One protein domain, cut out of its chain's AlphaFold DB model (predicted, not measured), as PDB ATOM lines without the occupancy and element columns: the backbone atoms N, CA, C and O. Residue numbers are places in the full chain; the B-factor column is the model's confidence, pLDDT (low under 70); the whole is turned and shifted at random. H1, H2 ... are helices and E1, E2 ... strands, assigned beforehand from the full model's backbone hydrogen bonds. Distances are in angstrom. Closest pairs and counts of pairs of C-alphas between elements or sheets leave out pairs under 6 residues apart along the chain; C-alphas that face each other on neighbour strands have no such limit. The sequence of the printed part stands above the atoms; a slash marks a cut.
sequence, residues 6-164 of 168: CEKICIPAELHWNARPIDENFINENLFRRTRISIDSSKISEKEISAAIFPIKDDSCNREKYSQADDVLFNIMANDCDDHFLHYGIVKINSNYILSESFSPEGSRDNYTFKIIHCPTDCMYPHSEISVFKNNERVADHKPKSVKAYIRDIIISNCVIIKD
ATOM      1  N   CYS A   6     -41.903  39.650  35.228       88.38
ATOM      2  CA  CYS A   6     -41.977  38.344  34.582       88.38
ATOM      3  C   CYS A   6     -42.950  38.289  33.387       88.38
ATOM      4  O   CYS A   6     -42.706  37.548  32.438       88.38
ATOM      5  N   GLU A   7     -44.037  39.071  33.400       85.56
ATOM      6  CA  GLU A   7     -45.008  39.138  32.293       85.56
ATOM      7  C   GLU A   7     -44.406  39.815  31.061       85.56
ATOM      8  O   GLU A   7     -44.659  39.390  29.936       85.56
ATOM      9  N   LYS A   8     -43.561  40.835  31.267       88.50
ATOM     10  CA  LYS A   8     -42.859  41.534  30.178       88.50
ATOM     11  C   LYS A   8     -41.963  40.591  29.366       88.50
ATOM     12  O   LYS A   8     -41.767  40.802  28.172       88.50
ATOM     13  N   ILE A   9     -41.426  39.573  30.028       93.56
ATOM     14  CA  ILE A   9     -40.525  38.575  29.453       93.56
ATOM     15  C   ILE A   9     -41.222  37.227  29.243       93.56
ATOM     16  O   ILE A   9     -40.550  36.213  29.169       93.56
ATOM     17  N   CYS A  10     -42.559  37.197  29.203       94.56
ATOM     18  CA  CYS A  10     -43.359  36.007  28.897       94.56
ATOM     19  C   CYS A  10     -43.014  34.731  29.694       94.56
ATOM     20  O   CYS A  10     -43.203  33.623  29.191       94.56
ATOM     21  N   ILE A  11     -42.561  34.854  30.948       94.81
ATOM     22  CA  ILE A  11     -42.339  33.678  31.796       94.81
ATOM     23  C   ILE A  11     -43.675  33.229  32.414       94.81
ATOM     24  O   ILE A  11     -44.318  34.043  33.091       94.81
ATOM     25  N   PRO A  12     -44.085  31.955  32.247       95.06
ATOM     26  CA  PRO A  12     -45.339  31.430  32.786       95.06
ATOM     27  C   PRO A  12     -45.487  31.613  34.302       95.06
ATOM     28  O   PRO A  12     -44.532  31.450  35.067       95.06
ATOM     29  N   ALA A  13     -46.703  31.937  34.748       94.69
ATOM     30  CA  ALA A  13     -46.999  32.277  36.143       94.69
ATOM     31  C   ALA A  13     -46.735  31.122  37.124       94.69
ATOM     32  O   ALA A  13     -46.373  31.345  38.280       94.69
ATOM     33  N   GLU A  14     -46.867  29.878  36.668       94.62
ATOM     34  CA  GLU A  14     -46.555  28.667  37.427       94.62
ATOM     35  C   GLU A  14     -45.073  28.567  37.825       94.62
ATOM     36  O   GLU A  14     -44.741  27.935  38.838       94.62
ATOM     37  N   LEU A  15     -44.185  29.241  37.086       96.38
ATOM     38  CA  LEU A  15     -42.757  29.303  37.381       96.38
ATOM     39  C   LEU A  15     -42.414  30.419  38.367       96.38
ATOM     40  O   LEU A  15     -41.322  30.403  38.916       96.38
ATOM     41  N   HIS A  16     -43.310  31.362  38.665       95.94
ATOM     42  CA  HIS A  16     -42.989  32.508  39.531       95.94
ATOM     43  C   HIS A  16     -42.849  32.086  40.990       95.94
ATOM     44  O   HIS A  16     -43.646  31.293  41.494       95.94
ATOM     45  N   TRP A  17     -41.861  32.615  41.715       94.94
ATOM     46  CA  TRP A  17     -41.612  32.213  43.102       94.94
ATOM     47  C   TRP A  17     -42.840  32.403  43.987       94.94
ATOM     48  O   TRP A  17     -43.199  31.473  44.711       94.94
ATOM     49  N   ASN A  18     -43.516  33.553  43.898       92.69
ATOM     50  CA  ASN A  18     -44.706  33.874  44.695       92.69
ATOM     51  C   ASN A  18     -44.509  33.597  46.200       92.69
ATOM     52  O   ASN A  18     -45.427  33.148  46.884       92.69
ATOM     53  N   ALA A  19     -43.283  33.811  46.695       92.81
ATOM     54  CA  ALA A  19     -42.865  33.528  48.070       92.81
ATOM     55  C   ALA A  19     -43.149  32.085  48.545       92.81
ATOM     56  O   ALA A  19     -43.307  31.831  49.742       92.81
ATOM     57  N   ARG A  20     -43.198  31.116  47.619       95.06
ATOM     58  CA  ARG A  20     -43.277  29.690  47.956       95.06
ATOM     59  C   ARG A  20     -42.073  29.278  48.827       95.06
ATOM     60  O   ARG A  20     -40.969  29.770  48.602       95.06
ATOM     61  N   PRO A  21     -42.225  28.363  49.799       96.81
ATOM     62  CA  PRO A  21     -41.109  27.947  50.648       96.81
ATOM     63  C   PRO A  21     -39.923  27.390  49.855       96.81
ATOM     64  O   PRO A  21     -40.095  26.774  48.801       96.81
ATOM     65  N   ILE A  22     -38.716  27.566  50.386       97.38
ATOM     66  CA  ILE A  22     -37.533  26.877  49.872       97.38
ATOM     67  C   ILE A  22     -37.654  25.390  50.217       97.38
ATOM     68  O   ILE A  22     -37.747  25.034  51.387       97.38
ATOM     69  N   ASP A  23     -37.655  24.523  49.205       95.81
ATOM     70  CA  ASP A  23     -37.596  23.074  49.391       95.81
ATOM     71  C   ASP A  23     -36.151  22.556  49.296       95.81
ATOM     72  O   ASP A  23     -35.529  22.623  48.237       95.81
ATOM     73  N   GLU A  24     -35.630  22.017  50.396       95.06
ATOM     74  CA  GLU A  24     -34.285  21.430  50.483       95.06
ATOM     75  C   GLU A  24     -34.241  19.939  50.094       95.06
ATOM     76  O   GLU A  24     -33.168  19.335  50.058       95.06
ATOM     77  N   ASN A  25     -35.386  19.314  49.800       95.50
ATOM     78  CA  ASN A  25     -35.456  17.899  49.456       95.50
ATOM     79  C   ASN A  25     -35.253  17.660  47.955       95.50
ATOM     80  O   ASN A  25     -36.201  17.689  47.165       95.50
ATOM     81  N   PHE A  26     -34.015  17.318  47.609       94.88
ATOM     82  CA  PHE A  26     -33.591  16.932  46.265       94.88
ATOM     83  C   PHE A  26     -33.505  15.415  46.062       94.88
ATOM     84  O   PHE A  26     -32.915  14.985  45.080       94.88
ATOM     85  N   ILE A  27     -34.004  14.577  46.976       89.88
ATOM     86  CA  ILE A  27     -33.791  13.122  46.895       89.88
ATOM     87  C   ILE A  27     -34.453  12.553  45.634       89.88
ATOM     88  O   ILE A  27     -35.666  12.668  45.466       89.88
ATOM     89  N   ASN A  28     -33.655  11.872  44.802       93.25
ATOM     90  CA  ASN A  28     -34.111  11.173  43.598       93.25
ATOM     91  C   ASN A  28     -34.934  12.047  42.627       93.25
ATOM     92  O   ASN A  28     -35.958  11.619  42.099       93.25
ATOM     93  N   GLU A  29     -34.481  13.274  42.402       95.50
ATOM     94  CA  GLU A  29     -35.128  14.256  41.531       95.50
ATOM     95  C   GLU A  29     -34.248  14.517  40.305       95.50
ATOM     96  O   GLU A  29     -33.021  14.573  40.427       95.50
ATOM     97  N   ASN A  30     -34.841  14.697  39.121       97.12
ATOM     98  CA  ASN A  30     -34.073  15.171  37.974       97.12
ATOM     99  C   ASN A  30     -33.926  16.697  37.997       97.12
ATOM    100  O   ASN A  30     -34.846  17.445  38.323       97.12
ATOM    101  N   LEU A  31     -32.753  17.158  37.586       96.00
ATOM    102  CA  LEU A  31     -32.445  18.558  37.347       96.00
ATOM    103  C   LEU A  31     -32.324  18.785  35.845       96.00
ATOM    104  O   LEU A  31     -31.559  18.086  35.179       96.00
ATOM    105  N   PHE A  32     -33.047  19.766  35.319       95.50
ATOM    106  CA  PHE A  32     -32.959  20.210  33.934       95.50
ATOM    107  C   PHE A  32     -31.937  21.321  33.785       95.50
ATOM    108  O   PHE A  32     -31.874  22.246  34.595       95.50
ATOM    109  N   ARG A  33     -31.160  21.265  32.708       91.38
ATOM    110  CA  ARG A  33     -30.158  22.275  32.400       91.38
ATOM    111  C   ARG A  33     -30.094  22.547  30.905       91.38
ATOM    112  O   ARG A  33     -30.007  21.619  30.106       91.38
ATOM    113  N   ARG A  34     -30.041  23.829  30.545       89.88
ATOM    114  CA  ARG A  34     -29.772  24.270  29.172       89.88
ATOM    115  C   ARG A  34     -28.297  24.119  28.786       89.88
ATOM    116  O   ARG A  34     -27.407  24.352  29.603       89.88
ATOM    117  N   THR A  35     -28.027  23.838  27.517       86.19
ATOM    118  CA  THR A  35     -26.677  23.802  26.938       86.19
ATOM    119  C   THR A  35     -26.609  24.518  25.593       86.19
ATOM    120  O   THR A  35     -27.564  24.534  24.820       86.19
ATOM    121  N   ARG A  36     -25.450  25.117  25.311       81.12
ATOM    122  CA  ARG A  36     -25.159  25.907  24.101       81.12
ATOM    123  C   ARG A  36     -24.498  25.103  22.984       81.12
ATOM    124  O   ARG A  36     -23.970  25.681  22.043       81.12
ATOM    125  N   ILE A  37     -24.415  23.788  23.140       75.62
ATOM    126  CA  ILE A  37     -23.583  22.928  22.302       75.62
ATOM    127  C   ILE A  37     -24.437  21.772  21.838       75.62
ATOM    128  O   ILE A  37     -25.191  21.221  22.641       75.62
ATOM    129  N   SER A  38     -24.296  21.416  20.561       74.00
ATOM    130  CA  SER A  38     -24.914  20.205  20.036       74.00
ATOM    131  C   SER A  38     -24.378  19.000  20.793       74.00
ATOM    132  O   SER A  38     -23.173  18.742  20.852       74.00
ATOM    133  N   ILE A  39     -25.313  18.297  21.409       67.12
ATOM    134  CA  ILE A  39     -25.129  17.058  22.130       67.12
ATOM    135  C   ILE A  39     -25.440  15.933  21.151       67.12
ATOM    136  O   ILE A  39     -26.391  15.170  21.294       67.12
ATOM    137  N   ASP A  40     -24.627  15.846  20.107       64.81
ATOM    138  CA  ASP A  40     -24.611  14.655  19.279       64.81
ATOM    139  C   ASP A  40     -24.237  13.471  20.183       64.81
ATOM    140  O   ASP A  40     -23.168  13.452  20.798       64.81
ATOM    141  N   SER A  41     -25.134  12.491  20.297       58.38
ATOM    142  CA  SER A  41     -24.923  11.294  21.121       58.38
ATOM    143  C   SER A  41     -23.613  10.561  20.796       58.38
ATOM    144  O   SER A  41     -23.021   9.959  21.691       58.38
ATOM    145  N   SER A  42     -23.113  10.673  19.558       56.72
ATOM    146  CA  SER A  42     -21.824  10.109  19.139       56.72
ATOM    147  C   SER A  42     -20.607  10.870  19.689       56.72
ATOM    148  O   SER A  42     -19.528  10.298  19.826       56.72
ATOM    149  N   LYS A  43     -20.784  12.134  20.087       51.66
ATOM    150  CA  LYS A  43     -19.730  13.011  20.619       51.66
ATOM    151  C   LYS A  43     -19.629  12.993  22.146       51.66
ATOM    152  O   LYS A  43     -18.637  13.470  22.699       51.66
ATOM    153  N   ILE A  44     -20.609  12.415  22.853       54.28
ATOM    154  CA  ILE A  44     -20.532  12.225  24.316       54.28
ATOM    155  C   ILE A  44     -19.366  11.287  24.677       54.28
ATOM    156  O   ILE A  44     -18.683  11.509  25.678       54.28
ATOM    157  N   SER A  45     -19.073  10.283  23.842       53.22
ATOM    158  CA  SER A  45     -17.971   9.338  24.064       53.22
ATOM    159  C   SER A  45     -16.569   9.914  23.832       53.22
ATOM    160  O   SER A  45     -15.592   9.316  24.278       53.22
ATOM    161  N   GLU A  46     -16.438  11.066  23.168       48.28
ATOM    162  CA  GLU A  46     -15.141  11.569  22.685       48.28
ATOM    163  C   GLU A  46     -14.441  12.549  23.642       48.28
ATOM    164  O   GLU A  46     -13.408  13.114  23.299       48.28
ATOM    165  N   LYS A  47     -14.948  12.754  24.868       48.94
ATOM    166  CA  LYS A  47     -14.420  13.724  25.863       48.94
ATOM    167  C   LYS A  47     -14.391  15.201  25.409       48.94
ATOM    168  O   LYS A  47     -14.190  16.072  26.260       48.94
ATOM    169  N   GLU A  48     -14.660  15.513  24.139       48.88
ATOM    170  CA  GLU A  48     -14.731  16.883  23.599       48.88
ATOM    171  C   GLU A  48     -15.923  17.679  24.146       48.88
ATOM    172  O   GLU A  48     -15.843  18.895  24.325       48.88
ATOM    173  N   ILE A  49     -17.009  16.996  24.515       55.78
ATOM    174  CA  ILE A  49     -18.228  17.619  25.046       55.78
ATOM    175  C   ILE A  49     -18.095  18.062  26.523       55.78
ATOM    176  O   ILE A  49     -18.988  18.695  27.090       55.78
ATOM    177  N   SER A  50     -16.954  17.816  27.172       56.44
ATOM    178  CA  SER A  50     -16.901  17.891  28.630       56.44
ATOM    179  C   SER A  50     -16.921  19.307  29.214       56.44
ATOM    180  O   SER A  50     -17.769  19.646  30.042       56.44
ATOM    181  N   ALA A  51     -15.991  20.169  28.807       53.53
ATOM    182  CA  ALA A  51     -15.763  21.440  29.497       53.53
ATOM    183  C   ALA A  51     -16.852  22.492  29.249       53.53
ATOM    184  O   ALA A  51     -17.064  23.373  30.084       53.53
ATOM    185  N   ALA A  52     -17.510  22.411  28.096       56.44
ATOM    186  CA  ALA A  52     -18.282  23.516  27.554       56.44
ATOM    187  C   ALA A  52     -19.804  23.380  27.800       56.44
ATOM    188  O   ALA A  52     -20.500  24.394  27.805       56.44
ATOM    189  N   ILE A  53     -20.310  22.177  28.127       60.88
ATOM    190  CA  ILE A  53     -21.690  21.992  28.625       60.88
ATOM    191  C   ILE A  53     -21.824  22.438  30.099       60.88
ATOM    192  O   ILE A  53     -22.845  23.004  30.505       60.88
ATOM    193  N   PHE A  54     -20.771  22.244  30.903       65.19
ATOM    194  CA  PHE A  54     -20.769  22.528  32.346       65.19
ATOM    195  C   PHE A  54     -19.590  23.432  32.750       65.19
ATOM    196  O   PHE A  54     -18.538  22.953  33.209       65.19
ATOM    197  N   PRO A  55     -19.721  24.760  32.568       57.59
ATOM    198  CA  PRO A  55     -18.708  25.725  32.979       57.59
ATOM    199  C   PRO A  55     -18.518  25.812  34.508       57.59
ATOM    200  O   PRO A  55     -17.470  26.307  34.938       57.59
ATOM    201  N   ILE A  56     -19.454  25.322  35.343       61.75
ATOM    202  CA  ILE A  56     -19.437  25.329  36.832       61.75
ATOM    203  C   ILE A  56     -19.473  26.732  37.460       61.75
ATOM    204  O   ILE A  56     -19.790  26.903  38.638       61.75
ATOM    205  N   LYS A  57     -19.164  27.768  36.683       54.81
ATOM    206  CA  LYS A  57     -19.551  29.138  36.982       54.81
ATOM    207  C   LYS A  57     -20.994  29.291  36.498       54.81
ATOM    208  O   LYS A  57     -21.240  29.083  35.315       54.81
ATOM    209  N   ASP A  58     -21.908  29.590  37.418       53.59
ATOM    210  CA  ASP A  58     -23.333  29.800  37.133       53.59
ATOM    211  C   ASP A  58     -24.074  28.519  36.689       53.59
ATOM    212  O   ASP A  58     -24.931  28.549  35.804       53.59
ATOM    213  N   ASP A  59     -23.736  27.367  37.294       68.38
ATOM    214  CA  ASP A  59     -24.416  26.090  37.030       68.38
ATOM    215  C   ASP A  59     -25.802  26.042  37.685       68.38
ATOM    216  O   ASP A  59     -26.049  25.329  38.662       68.38
ATOM    217  N   SER A  60     -26.707  26.834  37.115       83.19
ATOM    218  CA  SER A  60     -28.123  26.786  37.411       83.19
ATOM    219  C   SER A  60     -28.798  25.615  36.713       83.19
ATOM    220  O   SER A  60     -28.466  25.241  35.579       83.19
ATOM    221  N   CYS A  61     -29.742  25.022  37.426       92.69
ATOM    222  CA  CYS A  61     -30.616  23.974  36.944       92.69
ATOM    223  C   CYS A  61     -32.039  24.261  37.416       92.69
ATOM    224  O   CYS A  61     -32.240  24.803  38.504       92.69
ATOM    225  N   ASN A  62     -33.019  23.833  36.631       96.94
ATOM    226  CA  ASN A  62     -34.407  23.823  37.053       96.94
ATOM    227  C   ASN A  62     -34.783  22.454  37.616       96.94
ATOM    228  O   ASN A  62     -34.379  21.411  37.107       96.94
ATOM    229  N   ARG A  63     -35.563  22.474  38.685       97.38
ATOM    230  CA  ARG A  63     -36.068  21.302  39.393       97.38
ATOM    231  C   ARG A  63     -37.241  20.657  38.669       97.38
ATOM    232  O   ARG A  63     -38.256  21.324  38.457       97.38
ATOM    233  N   GLU A  64     -37.166  19.359  38.373       97.50
ATOM    234  CA  GLU A  64     -38.268  18.609  37.740       97.50
ATOM    235  C   GLU A  64     -39.559  18.663  38.566       97.50
ATOM    236  O   GLU A  64     -40.656  18.698  38.017       97.50
ATOM    237  N   LYS A  65     -39.450  18.759  39.897       96.69
ATOM    238  CA  LYS A  65     -40.608  18.865  40.798       96.69
ATOM    239  C   LYS A  65     -41.496  20.082  40.508       96.69
ATOM    240  O   LYS A  65     -42.683  20.064  40.830       96.69
ATOM    241  N   TYR A  66     -40.918  21.141  39.942       97.69
ATOM    242  CA  TYR A  66     -41.570  22.439  39.775       97.69
ATOM    243  C   TYR A  66     -41.543  22.964  38.339       97.69
ATOM    244  O   TYR A  66     -42.001  24.080  38.109       97.69
ATOM    245  N   SER A  67     -40.998  22.200  37.393       97.50
ATOM    246  CA  SER A  67     -40.863  22.614  35.996       97.50
ATOM    247  C   SER A  67     -40.892  21.441  35.033       97.50
ATOM    248  O   SER A  67     -40.582  20.307  35.392       97.50
ATOM    249  N   GLN A  68     -41.231  21.740  33.787       97.25
ATOM    250  CA  GLN A  68     -40.942  20.912  32.631       97.25
ATOM    251  C   GLN A  68     -39.536  21.208  32.097       97.25
ATOM    252  O   GLN A  68     -38.907  22.213  32.428       97.25
ATOM    253  N   ALA A  69     -39.038  20.324  31.232       96.50
ATOM    254  CA  ALA A  69     -37.693  20.446  30.679       96.50
ATOM    255  C   ALA A  69     -37.468  21.776  29.938       96.50
ATOM    256  O   ALA A  69     -36.423  22.396  30.121       96.50
ATOM    257  N   ASP A  70     -38.442  22.228  29.142       96.38
ATOM    258  CA  ASP A  70     -38.328  23.451  28.339       96.38
ATOM    259  C   ASP A  70     -38.285  24.736  29.181       96.38
ATOM    260  O   ASP A  70     -37.735  25.741  28.733       96.38
ATOM    261  N   ASP A  71     -38.752  24.707  30.432       96.50
ATOM    262  CA  ASP A  71     -38.781  25.897  31.292       96.50
ATOM    263  C   ASP A  71     -37.376  26.420  31.624       96.50
ATOM    264  O   ASP A  71     -37.188  27.594  31.946       96.50
ATOM    265  N   VAL A  72     -36.347  25.571  31.518       94.81
ATOM    266  CA  VAL A  72     -34.943  25.975  31.716       94.81
ATOM    267  C   VAL A  72     -34.411  26.885  30.598       94.81
ATOM    268  O   VAL A  72     -33.327  27.476  30.722       94.81
ATOM    269  N   LEU A  73     -35.161  26.999  29.495       94.62
ATOM    270  CA  LEU A  73     -34.851  27.855  28.353       94.62
ATOM    271  C   LEU A  73     -35.324  29.301  28.550       94.62
ATOM    272  O   LEU A  73     -34.841  30.188  27.840       94.62
ATOM    273  N   PHE A  74     -36.204  29.563  29.522       95.31
ATOM    274  CA  PHE A  74     -36.593  30.926  29.863       95.31
ATOM    275  C   PHE A  74     -35.405  31.711  30.422       95.31
ATOM    276  O   PHE A  74     -34.644  31.252  31.282       95.31
ATOM    277  N   ASN A  75     -35.248  32.929  29.917       93.31
ATOM    278  CA  ASN A  75     -34.209  33.851  30.338       93.31
ATOM    279  C   ASN A  75     -34.815  34.892  31.284       93.31
ATOM    280  O   ASN A  75     -35.511  35.801  30.849       93.31
ATOM    281  N   ILE A  76     -34.520  34.785  32.583       92.31
ATOM    282  CA  ILE A  76     -35.001  35.748  33.591       92.31
ATOM    283  C   ILE A  76     -34.429  37.164  33.402       92.31
ATOM    284  O   ILE A  76     -34.930  38.107  34.002       92.31
ATOM    285  N   MET A  77     -33.377  37.305  32.589       91.88
ATOM    286  CA  MET A  77     -32.748  38.580  32.232       91.88
ATOM    287  C   MET A  77     -33.132  39.038  30.816       91.88
ATOM    288  O   MET A  77     -32.448  39.894  30.256       91.88
ATOM    289  N   ALA A  78     -34.161  38.436  30.213       91.75
ATOM    290  CA  ALA A  78     -34.616  38.782  28.874       91.75
ATOM    291  C   ALA A  78     -35.081  40.241  28.788       91.75
ATOM    292  O   ALA A  78     -35.580  40.820  29.757       91.75
ATOM    293  N   ASN A  79     -34.940  40.837  27.609       90.50
ATOM    294  CA  ASN A  79     -35.481  42.172  27.348       90.50
ATOM    295  C   ASN A  79     -36.977  42.142  26.990       90.50
ATOM    296  O   ASN A  79     -37.713  43.076  27.336       90.50
ATOM    297  N   ASP A  80     -37.403  41.067  26.325       92.06
ATOM    298  CA  ASP A  80     -38.755  40.794  25.834       92.06
ATOM    299  C   ASP A  80     -39.002  39.272  25.738       92.06
ATOM    300  O   ASP A  80     -38.220  38.468  26.244       92.06
ATOM    301  N   CYS A  81     -40.112  38.878  25.115       91.88
ATOM    302  CA  CYS A  81     -40.539  37.486  24.981       91.88
ATOM    303  C   CYS A  81     -39.751  36.666  23.946       91.88
ATOM    304  O   CYS A  81     -39.862  35.440  23.933       91.88
ATOM    305  N   ASP A  82     -38.970  37.318  23.082       91.88
ATOM    306  CA  ASP A  82     -38.190  36.659  22.035       91.88
ATOM    307  C   ASP A  82     -36.736  36.405  22.489       91.88
ATOM    308  O   ASP A  82     -36.045  35.541  21.945       91.88
ATOM    309  N   ASP A  83     -36.276  37.093  23.540       92.94
ATOM    310  CA  ASP A  83     -34.935  36.980  24.136       92.94
ATOM    311  C   ASP A  83     -34.802  35.778  25.101       92.94
ATOM    312  O   ASP A  83     -34.359  35.874  26.251       92.94
ATOM    313  N   HIS A  84     -35.217  34.603  24.623       93.88
ATOM    314  CA  HIS A  84     -35.133  33.322  25.324       93.88
ATOM    315  C   HIS A  84     -34.174  32.346  24.639       93.88
ATOM    316  O   HIS A  84     -33.830  32.453  23.462       93.88
ATOM    317  N   PHE A  85     -33.756  31.315  25.370       92.94
ATOM    318  CA  PHE A  85     -32.795  30.327  24.884       92.94
ATOM    319  C   PHE A  85     -33.469  29.181  24.114       92.94
ATOM    320  O   PHE A  85     -33.066  28.031  24.241       92.94
ATOM    321  N   LEU A  86     -34.497  29.461  23.305       91.38
ATOM    322  CA  LEU A  86     -35.356  28.425  22.703       91.38
ATOM    323  C   LEU A  86     -34.619  27.454  21.764       91.38
ATOM    324  O   LEU A  86     -35.067  26.323  21.578       91.38
ATOM    325  N   HIS A  87     -33.477  27.860  21.213       89.62
ATOM    326  CA  HIS A  87     -32.616  27.032  20.365       89.62
ATOM    327  C   HIS A  87     -31.577  26.218  21.158       89.62
ATOM    328  O   HIS A  87     -30.831  25.430  20.580       89.62
ATOM    329  N   TYR A  88     -31.505  26.395  22.481       90.50
ATOM    330  CA  TYR A  88     -30.545  25.676  23.309       90.50
ATOM    331  C   TYR A  88     -30.958  24.214  23.489       90.50
ATOM    332  O   TYR A  88     -32.144  23.873  23.484       90.50
ATOM    333  N   GLY A  89     -29.957  23.356  23.684       89.12
ATOM    334  CA  GLY A  89     -30.182  21.973  24.082       89.12
ATOM    335  C   GLY A  89     -30.579  21.884  25.553       89.12
ATOM    336  O   GLY A  89     -30.329  22.805  26.332       89.12
ATOM    337  N   ILE A  90     -31.164  20.758  25.949       90.88
ATOM    338  CA  ILE A  90     -31.544  20.456  27.329       90.88
ATOM    339  C   ILE A  90     -30.978  19.094  27.699       90.88
ATOM    340  O   ILE A  90     -31.179  18.108  26.987       90.88
ATOM    341  N   VAL A  91     -30.320  19.035  28.850       90.50
ATOM    342  CA  VAL A  91     -29.952  17.786  29.518       90.50
ATOM    343  C   VAL A  91     -30.702  17.665  30.830       90.50
ATOM    344  O   VAL A  91     -31.044  18.671  31.457       90.50
ATOM    345  N   LYS A  92     -30.917  16.427  31.266       92.56
ATOM    346  CA  LYS A  92     -31.337  16.125  32.631       92.56
ATOM    347  C   LYS A  92     -30.288  15.298  33.358       92.56
ATOM    348  O   LYS A  92     -29.625  14.471  32.737       92.56
ATOM    349  N   ILE A  93     -30.174  15.484  34.665       92.94
ATOM    350  CA  ILE A  93     -29.357  14.641  35.542       92.94
ATOM    351  C   ILE A  93     -30.099  14.352  36.841       92.94
ATOM    352  O   ILE A  93     -30.714  15.249  37.410       92.94
ATOM    353  N   ASN A  94     -30.031  13.111  37.325       96.00
ATOM    354  CA  ASN A  94     -30.563  12.778  38.642       96.00
ATOM    355  C   ASN A  94     -29.648  13.346  39.739       96.00
ATOM    356  O   ASN A  94     -28.435  13.127  39.731       96.00
ATOM    357  N   SER A  95     -30.240  14.052  40.697       95.38
ATOM    358  CA  SER A  95     -29.559  14.704  41.816       95.38
ATOM    359  C   SER A  95     -28.663  13.766  42.628       95.38
ATOM    360  O   SER A  95     -27.632  14.205  43.138       95.38
ATOM    361  N   ASN A  96     -29.006  12.477  42.727       95.88
ATOM    362  CA  ASN A  96     -28.240  11.515  43.516       95.88
ATOM    363  C   ASN A  96     -26.812  11.354  42.989       95.88
ATOM    364  O   ASN A  96     -25.909  11.225  43.805       95.88
ATOM    365  N   TYR A  97     -26.595  11.450  41.671       94.12
ATOM    366  CA  TYR A  97     -25.253  11.391  41.077       94.12
ATOM    367  C   TYR A  97     -24.371  12.576  41.464       94.12
ATOM    368  O   TYR A  97     -23.165  12.499  41.312       94.12
ATOM    369  N   ILE A  98     -24.950  13.686  41.926       92.50
ATOM    370  CA  ILE A  98     -24.203  14.851  42.414       92.50
ATOM    371  C   ILE A  98     -24.022  14.748  43.929       92.50
ATOM    372  O   ILE A  98     -22.939  14.996  44.452       92.50
ATOM    373  N   LEU A  99     -25.093  14.398  44.646       93.12
ATOM    374  CA  LEU A  99     -25.127  14.392  46.109       93.12
ATOM    375  C   LEU A  99     -24.333  13.234  46.735       93.12
ATOM    376  O   LEU A  99     -23.946  13.342  47.897       93.12
ATOM    377  N   SER A 100     -24.084  12.146  45.996       92.12
ATOM    378  CA  SER A 100     -23.236  11.031  46.448       92.12
ATOM    379  C   SER A 100     -21.744  11.346  46.427       92.12
ATOM    380  O   SER A 100     -20.947  10.572  46.958       92.12
ATOM    381  N   GLU A 101     -21.352  12.455  45.806       94.06
ATOM    382  CA  GLU A 101     -19.970  12.684  45.426       94.06
ATOM    383  C   GLU A 101     -19.159  13.435  46.475       94.06
ATOM    384  O   GLU A 101     -19.599  14.399  47.111       94.06
ATOM    385  N   SER A 102     -17.899  13.024  46.584       93.94
ATOM    386  CA  SER A 102     -16.875  13.737  47.331       93.94
ATOM    387  C   SER A 102     -15.533  13.603  46.627       93.94
ATOM    388  O   SER A 102     -15.276  12.617  45.939       93.94
ATOM    389  N   PHE A 103     -14.676  14.605  46.776       93.31
ATOM    390  CA  PHE A 103     -13.375  14.635  46.131       93.31
ATOM    391  C   PHE A 103     -12.307  15.123  47.103       93.31
ATOM    392  O   PHE A 103     -12.370  16.248  47.596       93.31
ATOM    393  N   SER A 104     -11.289  14.295  47.317       94.62
ATOM    394  CA  SER A 104     -10.118  14.628  48.126       94.62
ATOM    395  C   SER A 104      -8.886  14.617  47.224       94.62
ATOM    396  O   SER A 104      -8.486  13.539  46.777       94.62
ATOM    397  N   PRO A 105      -8.289  15.782  46.904       89.62
ATOM    398  CA  PRO A 105      -7.066  15.826  46.115       89.62
ATOM    399  C   PRO A 105      -5.956  15.010  46.784       89.62
ATOM    400  O   PRO A 105      -5.784  15.076  48.002       89.62
ATOM    401  N   GLU A 106      -5.174  14.280  45.989       90.31
ATOM    402  CA  GLU A 106      -4.059  13.479  46.495       90.31
ATOM    403  C   GLU A 106      -3.086  14.338  47.321       90.31
ATOM    404  O   GLU A 106      -2.693  15.433  46.914       90.31
ATOM    405  N   GLY A 107      -2.738  13.862  48.520       88.94
ATOM    406  CA  GLY A 107      -1.861  14.578  49.451       88.94
ATOM    407  C   GLY A 107      -2.492  15.789  50.153       88.94
ATOM    408  O   GLY A 107      -1.822  16.424  50.967       88.94
ATOM    409  N   SER A 108      -3.764  16.110  49.892       90.12
ATOM    410  CA  SER A 108      -4.494  17.170  50.593       90.12
ATOM    411  C   SER A 108      -5.323  16.621  51.756       90.12
ATOM    412  O   SER A 108      -5.824  15.501  51.719       90.12
ATOM    413  N   ARG A 109      -5.503  17.443  52.798       92.06
ATOM    414  CA  ARG A 109      -6.498  17.202  53.862       92.06
ATOM    415  C   ARG A 109      -7.876  17.761  53.510       92.06
ATOM    416  O   ARG A 109      -8.811  17.604  54.287       92.06
ATOM    417  N   ASP A 110      -7.976  18.463  52.387       93.94
ATOM    418  CA  ASP A 110      -9.208  19.093  51.948       93.94
ATOM    419  C   ASP A 110     -10.161  18.050  51.372       93.94
ATOM    420  O   ASP A 110      -9.824  17.369  50.407       93.94
ATOM    421  N   ASN A 111     -11.365  17.982  51.931       95.12
ATOM    422  CA  ASN A 111     -12.467  17.213  51.375       95.12
ATOM    423  C   ASN A 111     -13.462  18.162  50.704       95.12
ATOM    424  O   ASN A 111     -13.986  19.080  51.348       95.12
ATOM    425  N   TYR A 112     -13.731  17.933  49.424       94.19
ATOM    426  CA  TYR A 112     -14.728  18.669  48.664       94.19
ATOM    427  C   TYR A 112     -16.017  17.860  48.560       94.19
ATOM    428  O   TYR A 112     -15.988  16.702  48.162       94.19
ATOM    429  N   THR A 113     -17.150  18.478  48.877       94.62
ATOM    430  CA  THR A 113     -18.486  17.888  48.724       94.62
ATOM    431  C   THR A 113     -19.372  18.787  47.875       94.62
ATOM    432  O   THR A 113     -19.107  19.984  47.715       94.62
ATOM    433  N   PHE A 114     -20.431  18.211  47.314       91.69
ATOM    434  CA  PHE A 114     -21.357  18.910  46.432       91.69
ATOM    435  C   PHE A 114     -22.744  18.938  47.064       91.69
ATOM    436  O   PHE A 114     -23.212  17.949  47.624       91.69
ATOM    437  N   LYS A 115     -23.404  20.092  46.998       92.44
ATOM    438  CA  LYS A 115     -24.795  20.247  47.428       92.44
ATOM    439  C   LYS A 115     -25.574  20.961  46.346       92.44
ATOM    440  O   LYS A 115     -25.037  21.853  45.694       92.44
ATOM    441  N   ILE A 116     -26.841  20.609  46.207       93.44
ATOM    442  CA  ILE A 116     -27.777  21.360  45.379       93.44
ATOM    443  C   ILE A 116     -28.524  22.310  46.312       93.44
ATOM    444  O   ILE A 116     -29.001  21.900  47.369       93.44
ATOM    445  N   ILE A 117     -28.558  23.589  45.960       94.06
ATOM    446  CA  ILE A 117     -29.215  24.636  46.740       94.06
ATOM    447  C   ILE A 117     -30.413  25.120  45.939       94.06
ATOM    448  O   ILE A 117     -30.260  25.500  44.784       94.06
ATOM    449  N   HIS A 118     -31.596  25.117  46.545       96.56
ATOM    450  CA  HIS A 118     -32.779  25.717  45.942       96.56
ATOM    451  C   HIS A 118     -32.721  27.232  46.154       96.56
ATOM    452  O   HIS A 118     -32.787  27.705  47.289       96.56
ATOM    453  N   CYS A 119     -32.543  27.980  45.072       95.00
ATOM    454  CA  CYS A 119     -32.355  29.428  45.087       95.00
ATOM    455  C   CYS A 119     -33.306  30.075  44.069       95.00
ATOM    456  O   CYS A 119     -32.849  30.584  43.046       95.00
ATOM    457  N   PRO A 120     -34.627  30.024  44.316       95.56
ATOM    458  CA  PRO A 120     -35.618  30.573  43.407       95.56
ATOM    459  C   PRO A 120     -35.376  32.063  43.158       95.56
ATOM    460  O   PRO A 120     -34.951  32.799  44.050       95.56
ATOM    461  N   THR A 121     -35.690  32.511  41.947       93.69
ATOM    462  CA  THR A 121     -35.796  33.938  41.615       93.69
ATOM    463  C   THR A 121     -37.262  34.307  41.435       93.69
ATOM    464  O   THR A 121     -38.097  33.419  41.260       93.69
ATOM    465  N   ASP A 122     -37.589  35.601  41.433       93.38
ATOM    466  CA  ASP A 122     -38.977  36.078  41.318       93.38
ATOM    467  C   ASP A 122     -39.748  35.407  40.170       93.38
ATOM    468  O   ASP A 122     -40.886  34.974  40.358       93.38
ATOM    469  N   CYS A 123     -39.090  35.213  39.023       95.06
ATOM    470  CA  CYS A 123     -39.675  34.582  37.841       95.06
ATOM    471  C   CYS A 123     -39.315  33.096  37.666       95.06
ATOM    472  O   CYS A 123     -39.756  32.491  36.700       95.06
ATOM    473  N   MET A 124     -38.498  32.492  38.535       96.19
ATOM    474  CA  MET A 124     -38.039  31.110  38.354       96.19
ATOM    475  C   MET A 124     -37.883  30.390  39.692       96.19
ATOM    476  O   MET A 124     -36.784  30.185  40.203       96.19
ATOM    477  N   TYR A 125     -39.007  29.962  40.253       97.62
ATOM    478  CA  TYR A 125     -39.075  29.101  41.424       97.62
ATOM    479  C   TYR A 125     -38.269  27.809  41.296       97.62
ATOM    480  O   TYR A 125     -37.565  27.477  42.238       97.62
ATOM    481  N   PRO A 126     -38.292  27.081  40.165       97.81
ATOM    482  CA  PRO A 126     -37.555  25.823  40.042       97.81
ATOM    483  C   PRO A 126     -36.032  25.997  40.085       97.81
ATOM    484  O   PRO A 126     -35.323  24.993  40.083       97.81
ATOM    485  N   HIS A 127     -35.522  27.232  40.073       96.56
ATOM    486  CA  HIS A 127     -34.101  27.522  40.001       96.56
ATOM    487  C   HIS A 127     -33.336  26.957  41.206       96.56
ATOM    488  O   HIS A 127     -33.681  27.147  42.376       96.56
ATOM    489  N   SER A 128     -32.255  26.256  40.899       95.38
ATOM    490  CA  SER A 128     -31.343  25.657  41.860       95.38
ATOM    491  C   SER A 128     -29.909  25.714  41.346       95.38
ATOM    492  O   SER A 128     -29.675  25.822  40.144       95.38
ATOM    493  N   GLU A 129     -28.943  25.618  42.251       92.12
ATOM    494  CA  GLU A 129     -27.517  25.696  41.937       92.12
ATOM    495  C   GLU A 129     -26.745  24.532  42.544       92.12
ATOM    496  O   GLU A 129     -26.915  24.196  43.720       92.12
ATOM    497  N   ILE A 130     -25.803  23.984  41.779       90.19
ATOM    498  CA  ILE A 130     -24.809  23.049  42.308       90.19
ATOM    499  C   ILE A 130     -23.689  23.859  42.971       90.19
ATOM    500  O   ILE A 130     -22.947  24.602  42.328       90.19
ATOM    501  N   SER A 131     -23.550  23.712  44.284       90.25
ATOM    502  CA  SER A 131     -22.549  24.391  45.105       90.25
ATOM    503  C   SER A 131     -21.491  23.427  45.623       90.25
ATOM    504  O   SER A 131     -21.782  22.306  46.035       90.25
ATOM    505  N   VAL A 132     -20.248  23.903  45.649       90.94
ATOM    506  CA  VAL A 132     -19.092  23.163  46.163       90.94
ATOM    507  C   VAL A 132     -18.807  23.606  47.589       90.94
ATOM    508  O   VAL A 132     -18.769  24.805  47.873       90.94
ATOM    509  N   PHE A 133     -18.565  22.645  48.469       92.81
ATOM    510  CA  PHE A 133     -18.162  22.854  49.852       92.81
ATOM    511  C   PHE A 133     -16.773  22.260  50.064       92.81
ATOM    512  O   PHE A 133     -16.487  21.183  49.561       92.81
ATOM    513  N   LYS A 134     -15.912  22.956  50.802       94.44
ATOM    514  CA  LYS A 134     -14.591  22.501  51.238       94.44
ATOM    515  C   LYS A 134     -14.634  22.363  52.752       94.44
ATOM    516  O   LYS A 134     -14.857  23.358  53.431       94.44
ATOM    517  N   ASN A 135     -14.430  21.161  53.287       94.12
ATOM    518  CA  ASN A 135     -14.470  20.904  54.734       94.12
ATOM    519  C   ASN A 135     -15.733  21.492  55.410       94.12
ATOM    520  O   ASN A 135     -15.655  22.057  56.495       94.12
ATOM    521  N   ASN A 136     -16.892  21.360  54.751       92.25
ATOM    522  CA  ASN A 136     -18.201  21.919  55.134       92.25
ATOM    523  C   ASN A 136     -18.401  23.436  54.960       92.25
ATOM    524  O   ASN A 136     -19.489  23.928  55.254       92.25
ATOM    525  N   GLU A 137     -17.441  24.168  54.397       93.00
ATOM    526  CA  GLU A 137     -17.580  25.596  54.082       93.00
ATOM    527  C   GLU A 137     -17.850  25.820  52.589       93.00
ATOM    528  O   GLU A 137     -17.189  25.229  51.735       93.00
ATOM    529  N   ARG A 138     -18.823  26.674  52.239       90.81
ATOM    530  CA  ARG A 138     -19.176  26.941  50.833       90.81
ATOM    531  C   ARG A 138     -18.030  27.669  50.123       90.81
ATOM    532  O   ARG A 138     -17.597  28.731  50.557       90.81
ATOM    533  N   VAL A 139     -17.605  27.146  48.976       88.44
ATOM    534  CA  VAL A 139     -16.596  27.763  48.103       88.44
ATOM    535  C   VAL A 139     -17.306  28.526  46.985       88.44
ATOM    536  O   VAL A 139     -17.675  27.950  45.955       88.44
ATOM    537  N   ALA A 140     -17.521  29.826  47.194       78.31
ATOM    538  CA  ALA A 140     -18.150  30.694  46.197       78.31
ATOM    539  C   ALA A 140     -17.248  30.853  44.959       78.31
ATOM    540  O   ALA A 140     -17.628  30.447  43.855       78.31
ATOM    541  N   ASP A 141     -16.004  31.288  45.166       77.25
ATOM    542  CA  ASP A 141     -15.057  31.615  44.099       77.25
ATOM    543  C   ASP A 141     -13.804  30.736  44.106       77.25
ATOM    544  O   ASP A 141     -13.519  30.011  45.055       77.25
ATOM    545  N   HIS A 142     -13.056  30.772  42.999       75.69
ATOM    546  CA  HIS A 142     -11.745  30.121  42.867       75.69
ATOM    547  C   HIS A 142     -11.716  28.610  43.177       75.69
ATOM    548  O   HIS A 142     -10.692  28.074  43.601       75.69
ATOM    549  N   LYS A 143     -12.817  27.895  42.901       82.00
ATOM    550  CA  LYS A 143     -12.886  26.427  43.025       82.00
ATOM    551  C   LYS A 143     -11.716  25.771  42.256       82.00
ATOM    552  O   LYS A 143     -11.517  26.133  41.085       82.00
ATOM    553  N   PRO A 144     -10.972  24.816  42.850       85.06
ATOM    554  CA  PRO A 144      -9.832  24.186  42.187       85.06
ATOM    555  C   PRO A 144     -10.210  23.557  40.844       85.06
ATOM    556  O   PRO A 144     -11.290  22.983  40.697       85.06
ATOM    557  N   LYS A 145      -9.299  23.626  39.864       85.81
ATOM    558  CA  LYS A 145      -9.526  23.056  38.524       85.81
ATOM    559  C   LYS A 145      -9.848  21.559  38.573       85.81
ATOM    560  O   LYS A 145     -10.712  21.121  37.826       85.81
ATOM    561  N   SER A 146      -9.195  20.811  39.465       88.31
ATOM    562  CA  SER A 146      -9.429  19.376  39.671       88.31
ATOM    563  C   SER A 146     -10.839  19.082  40.183       88.31
ATOM    564  O   SER A 146     -11.519  18.241  39.614       88.31
ATOM    565  N   VAL A 147     -11.320  19.836  41.175       88.38
ATOM    566  CA  VAL A 147     -12.691  19.713  41.707       88.38
ATOM    567  C   VAL A 147     -13.722  20.027  40.623       88.38
ATOM    568  O   VAL A 147     -14.720  19.328  40.484       88.38
ATOM    569  N   LYS A 148     -13.463  21.071  39.820       84.50
ATOM    570  CA  LYS A 148     -14.313  21.420  38.677       84.50
ATOM    571  C   LYS A 148     -14.337  20.311  37.622       84.50
ATOM    572  O   LYS A 148     -15.395  19.993  37.103       84.50
ATOM    573  N   ALA A 149     -13.184  19.746  37.276       84.88
ATOM    574  CA  ALA A 149     -13.117  18.637  36.327       84.88
ATOM    575  C   ALA A 149     -13.886  17.414  36.848       84.88
ATOM    576  O   ALA A 149     -14.728  16.889  36.135       84.88
ATOM    577  N   TYR A 150     -13.684  17.063  38.120       88.81
ATOM    578  CA  TYR A 150     -14.323  15.919  38.762       88.81
ATOM    579  C   TYR A 150     -15.853  15.953  38.656       88.81
ATOM    580  O   TYR A 150     -16.456  15.047  38.089       88.81
ATOM    581  N   ILE A 151     -16.495  17.019  39.148       87.50
ATOM    582  CA  ILE A 151     -17.964  17.070  39.157       87.50
ATOM    583  C   ILE A 151     -18.552  17.152  37.752       87.50
ATOM    584  O   ILE A 151     -19.608  16.593  37.481       87.50
ATOM    585  N   ARG A 152     -17.852  17.814  36.834       85.75
ATOM    586  CA  ARG A 152     -18.240  17.853  35.428       85.75
ATOM    587  C   ARG A 152     -18.252  16.453  34.825       85.75
ATOM    588  O   ARG A 152     -19.232  16.110  34.173       85.75
ATOM    589  N   ASP A 153     -17.205  15.663  35.048       84.81
ATOM    590  CA  ASP A 153     -17.099  14.304  34.509       84.81
ATOM    591  C   ASP A 153     -18.220  13.409  35.046       84.81
ATOM    592  O   ASP A 153     -18.847  12.676  34.277       84.81
ATOM    593  N   ILE A 154     -18.539  13.538  36.338       88.25
ATOM    594  CA  ILE A 154     -19.705  12.886  36.942       88.25
ATOM    595  C   ILE A 154     -20.989  13.303  36.226       88.25
ATOM    596  O   ILE A 154     -21.783  12.446  35.841       88.25
ATOM    597  N   ILE A 155     -21.196  14.605  36.020       86.88
ATOM    598  CA  ILE A 155     -22.429  15.095  35.417       86.88
ATOM    599  C   ILE A 155     -22.577  14.601  33.973       86.88
ATOM    600  O   ILE A 155     -23.639  14.114  33.605       86.88
ATOM    601  N   ILE A 156     -21.523  14.677  33.160       82.81
ATOM    602  CA  ILE A 156     -21.552  14.225  31.758       82.81
ATOM    603  C   ILE A 156     -21.813  12.727  31.666       82.81
ATOM    604  O   ILE A 156     -22.589  12.291  30.821       82.81
ATOM    605  N   SER A 157     -21.182  11.939  32.537       84.62
ATOM    606  CA  SER A 157     -21.307  10.479  32.510       84.62
ATOM    607  C   SER A 157     -22.709   9.997  32.887       84.62
ATOM    608  O   SER A 157     -23.063   8.862  32.580       84.62
ATOM    609  N   ASN A 158     -23.498  10.843  33.556       87.88
ATOM    610  CA  ASN A 158     -24.802  10.481  34.110       87.88
ATOM    611  C   ASN A 158     -25.956  11.357  33.593       87.88
ATOM    612  O   ASN A 158     -27.089  11.213  34.062       87.88
ATOM    613  N   CYS A 159     -25.703  12.277  32.657       87.88
ATOM    614  CA  CYS A 159     -26.759  13.096  32.078       87.88
ATOM    615  C   CYS A 159     -27.455  12.383  30.912       87.88
ATOM    616  O   CYS A 159     -26.898  11.519  30.236       87.88
ATOM    617  N   VAL A 160     -28.704  12.770  30.670       88.56
ATOM    618  CA  VAL A 160     -29.514  12.306  29.543       88.56
ATOM    619  C   VAL A 160     -29.899  13.514  28.704       88.56
ATOM    620  O   VAL A 160     -30.396  14.508  29.234       88.56
ATOM    621  N   ILE A 161     -29.691  13.421  27.392       87.56
ATOM    622  CA  ILE A 161     -30.130  14.444  26.441       87.56
ATOM    623  C   ILE A 161     -31.656  14.407  26.345       87.56
ATOM    624  O   ILE A 161     -32.242  13.353  26.110       87.56
ATOM    625  N   ILE A 162     -32.290  15.564  26.510       90.69
ATOM    626  CA  ILE A 162     -33.734  15.753  26.326       90.69
ATOM    627  C   ILE A 162     -34.020  16.481  25.018       90.69
ATOM    628  O   ILE A 162     -34.956  16.131  24.306       90.69
ATOM    629  N   LYS A 163     -33.186  17.466  24.690       89.44
ATOM    630  CA  LYS A 163     -33.285  18.268  23.474       89.44
ATOM    631  C   LYS A 163     -31.882  18.591  22.983       89.44
ATOM    632  O   LYS A 163     -31.039  18.985  23.788       89.44
ATOM    633  N   ASP A 164     -31.636  18.442  21.687       85.88
ATOM    634  CA  ASP A 164     -30.365  18.864  21.099       85.88
ATOM    635  C   ASP A 164     -30.367  20.375  20.798       85.88
ATOM    636  O   ASP A 164     -31.413  20.974  20.544       85.88
TER     637      ASP A 164
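This is residues 6 to 164 of the 168 residues of an uncharacterized protein of Chryseobacterium sp. JM1 (UniProt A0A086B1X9). With little regular structure, this is one curled antiparallel sheet, E4 E5 E2 E1 E3 E6, H4 spanning from E5 to E3, H2 packed on E1, and long loops. Of 159 printed residues, four named helices and six named strands, class mixed, hold 63. It is compact, radius of gyration of the C-alphas 16.1 A, spanning 53 by 39 by 28 A.

E1, residues 30 to 35, and E3, residues 89 to 94, are antiparallel neighbours; N 31 and O 93 are within hydrogen-bond range at 2.8 A. H4, residues 145 to 158, is on the sheet at a height of 8.7 A, every O i to N i+4 pair within range.

E2 is residues 60 to 63, E4 112 to 118, E5 127 to 134, E6 159 to 163, H1 50 to 53, H2 69 to 73, H3 96 to 99. E1 begins at C-alpha 30 (-34.073, 15.171, 37.974); E6 ends at C-alpha 163 (-33.285, 18.268, 23.474).

The printed part has no cut; pLDDT is under 70 at residues 39 to 59.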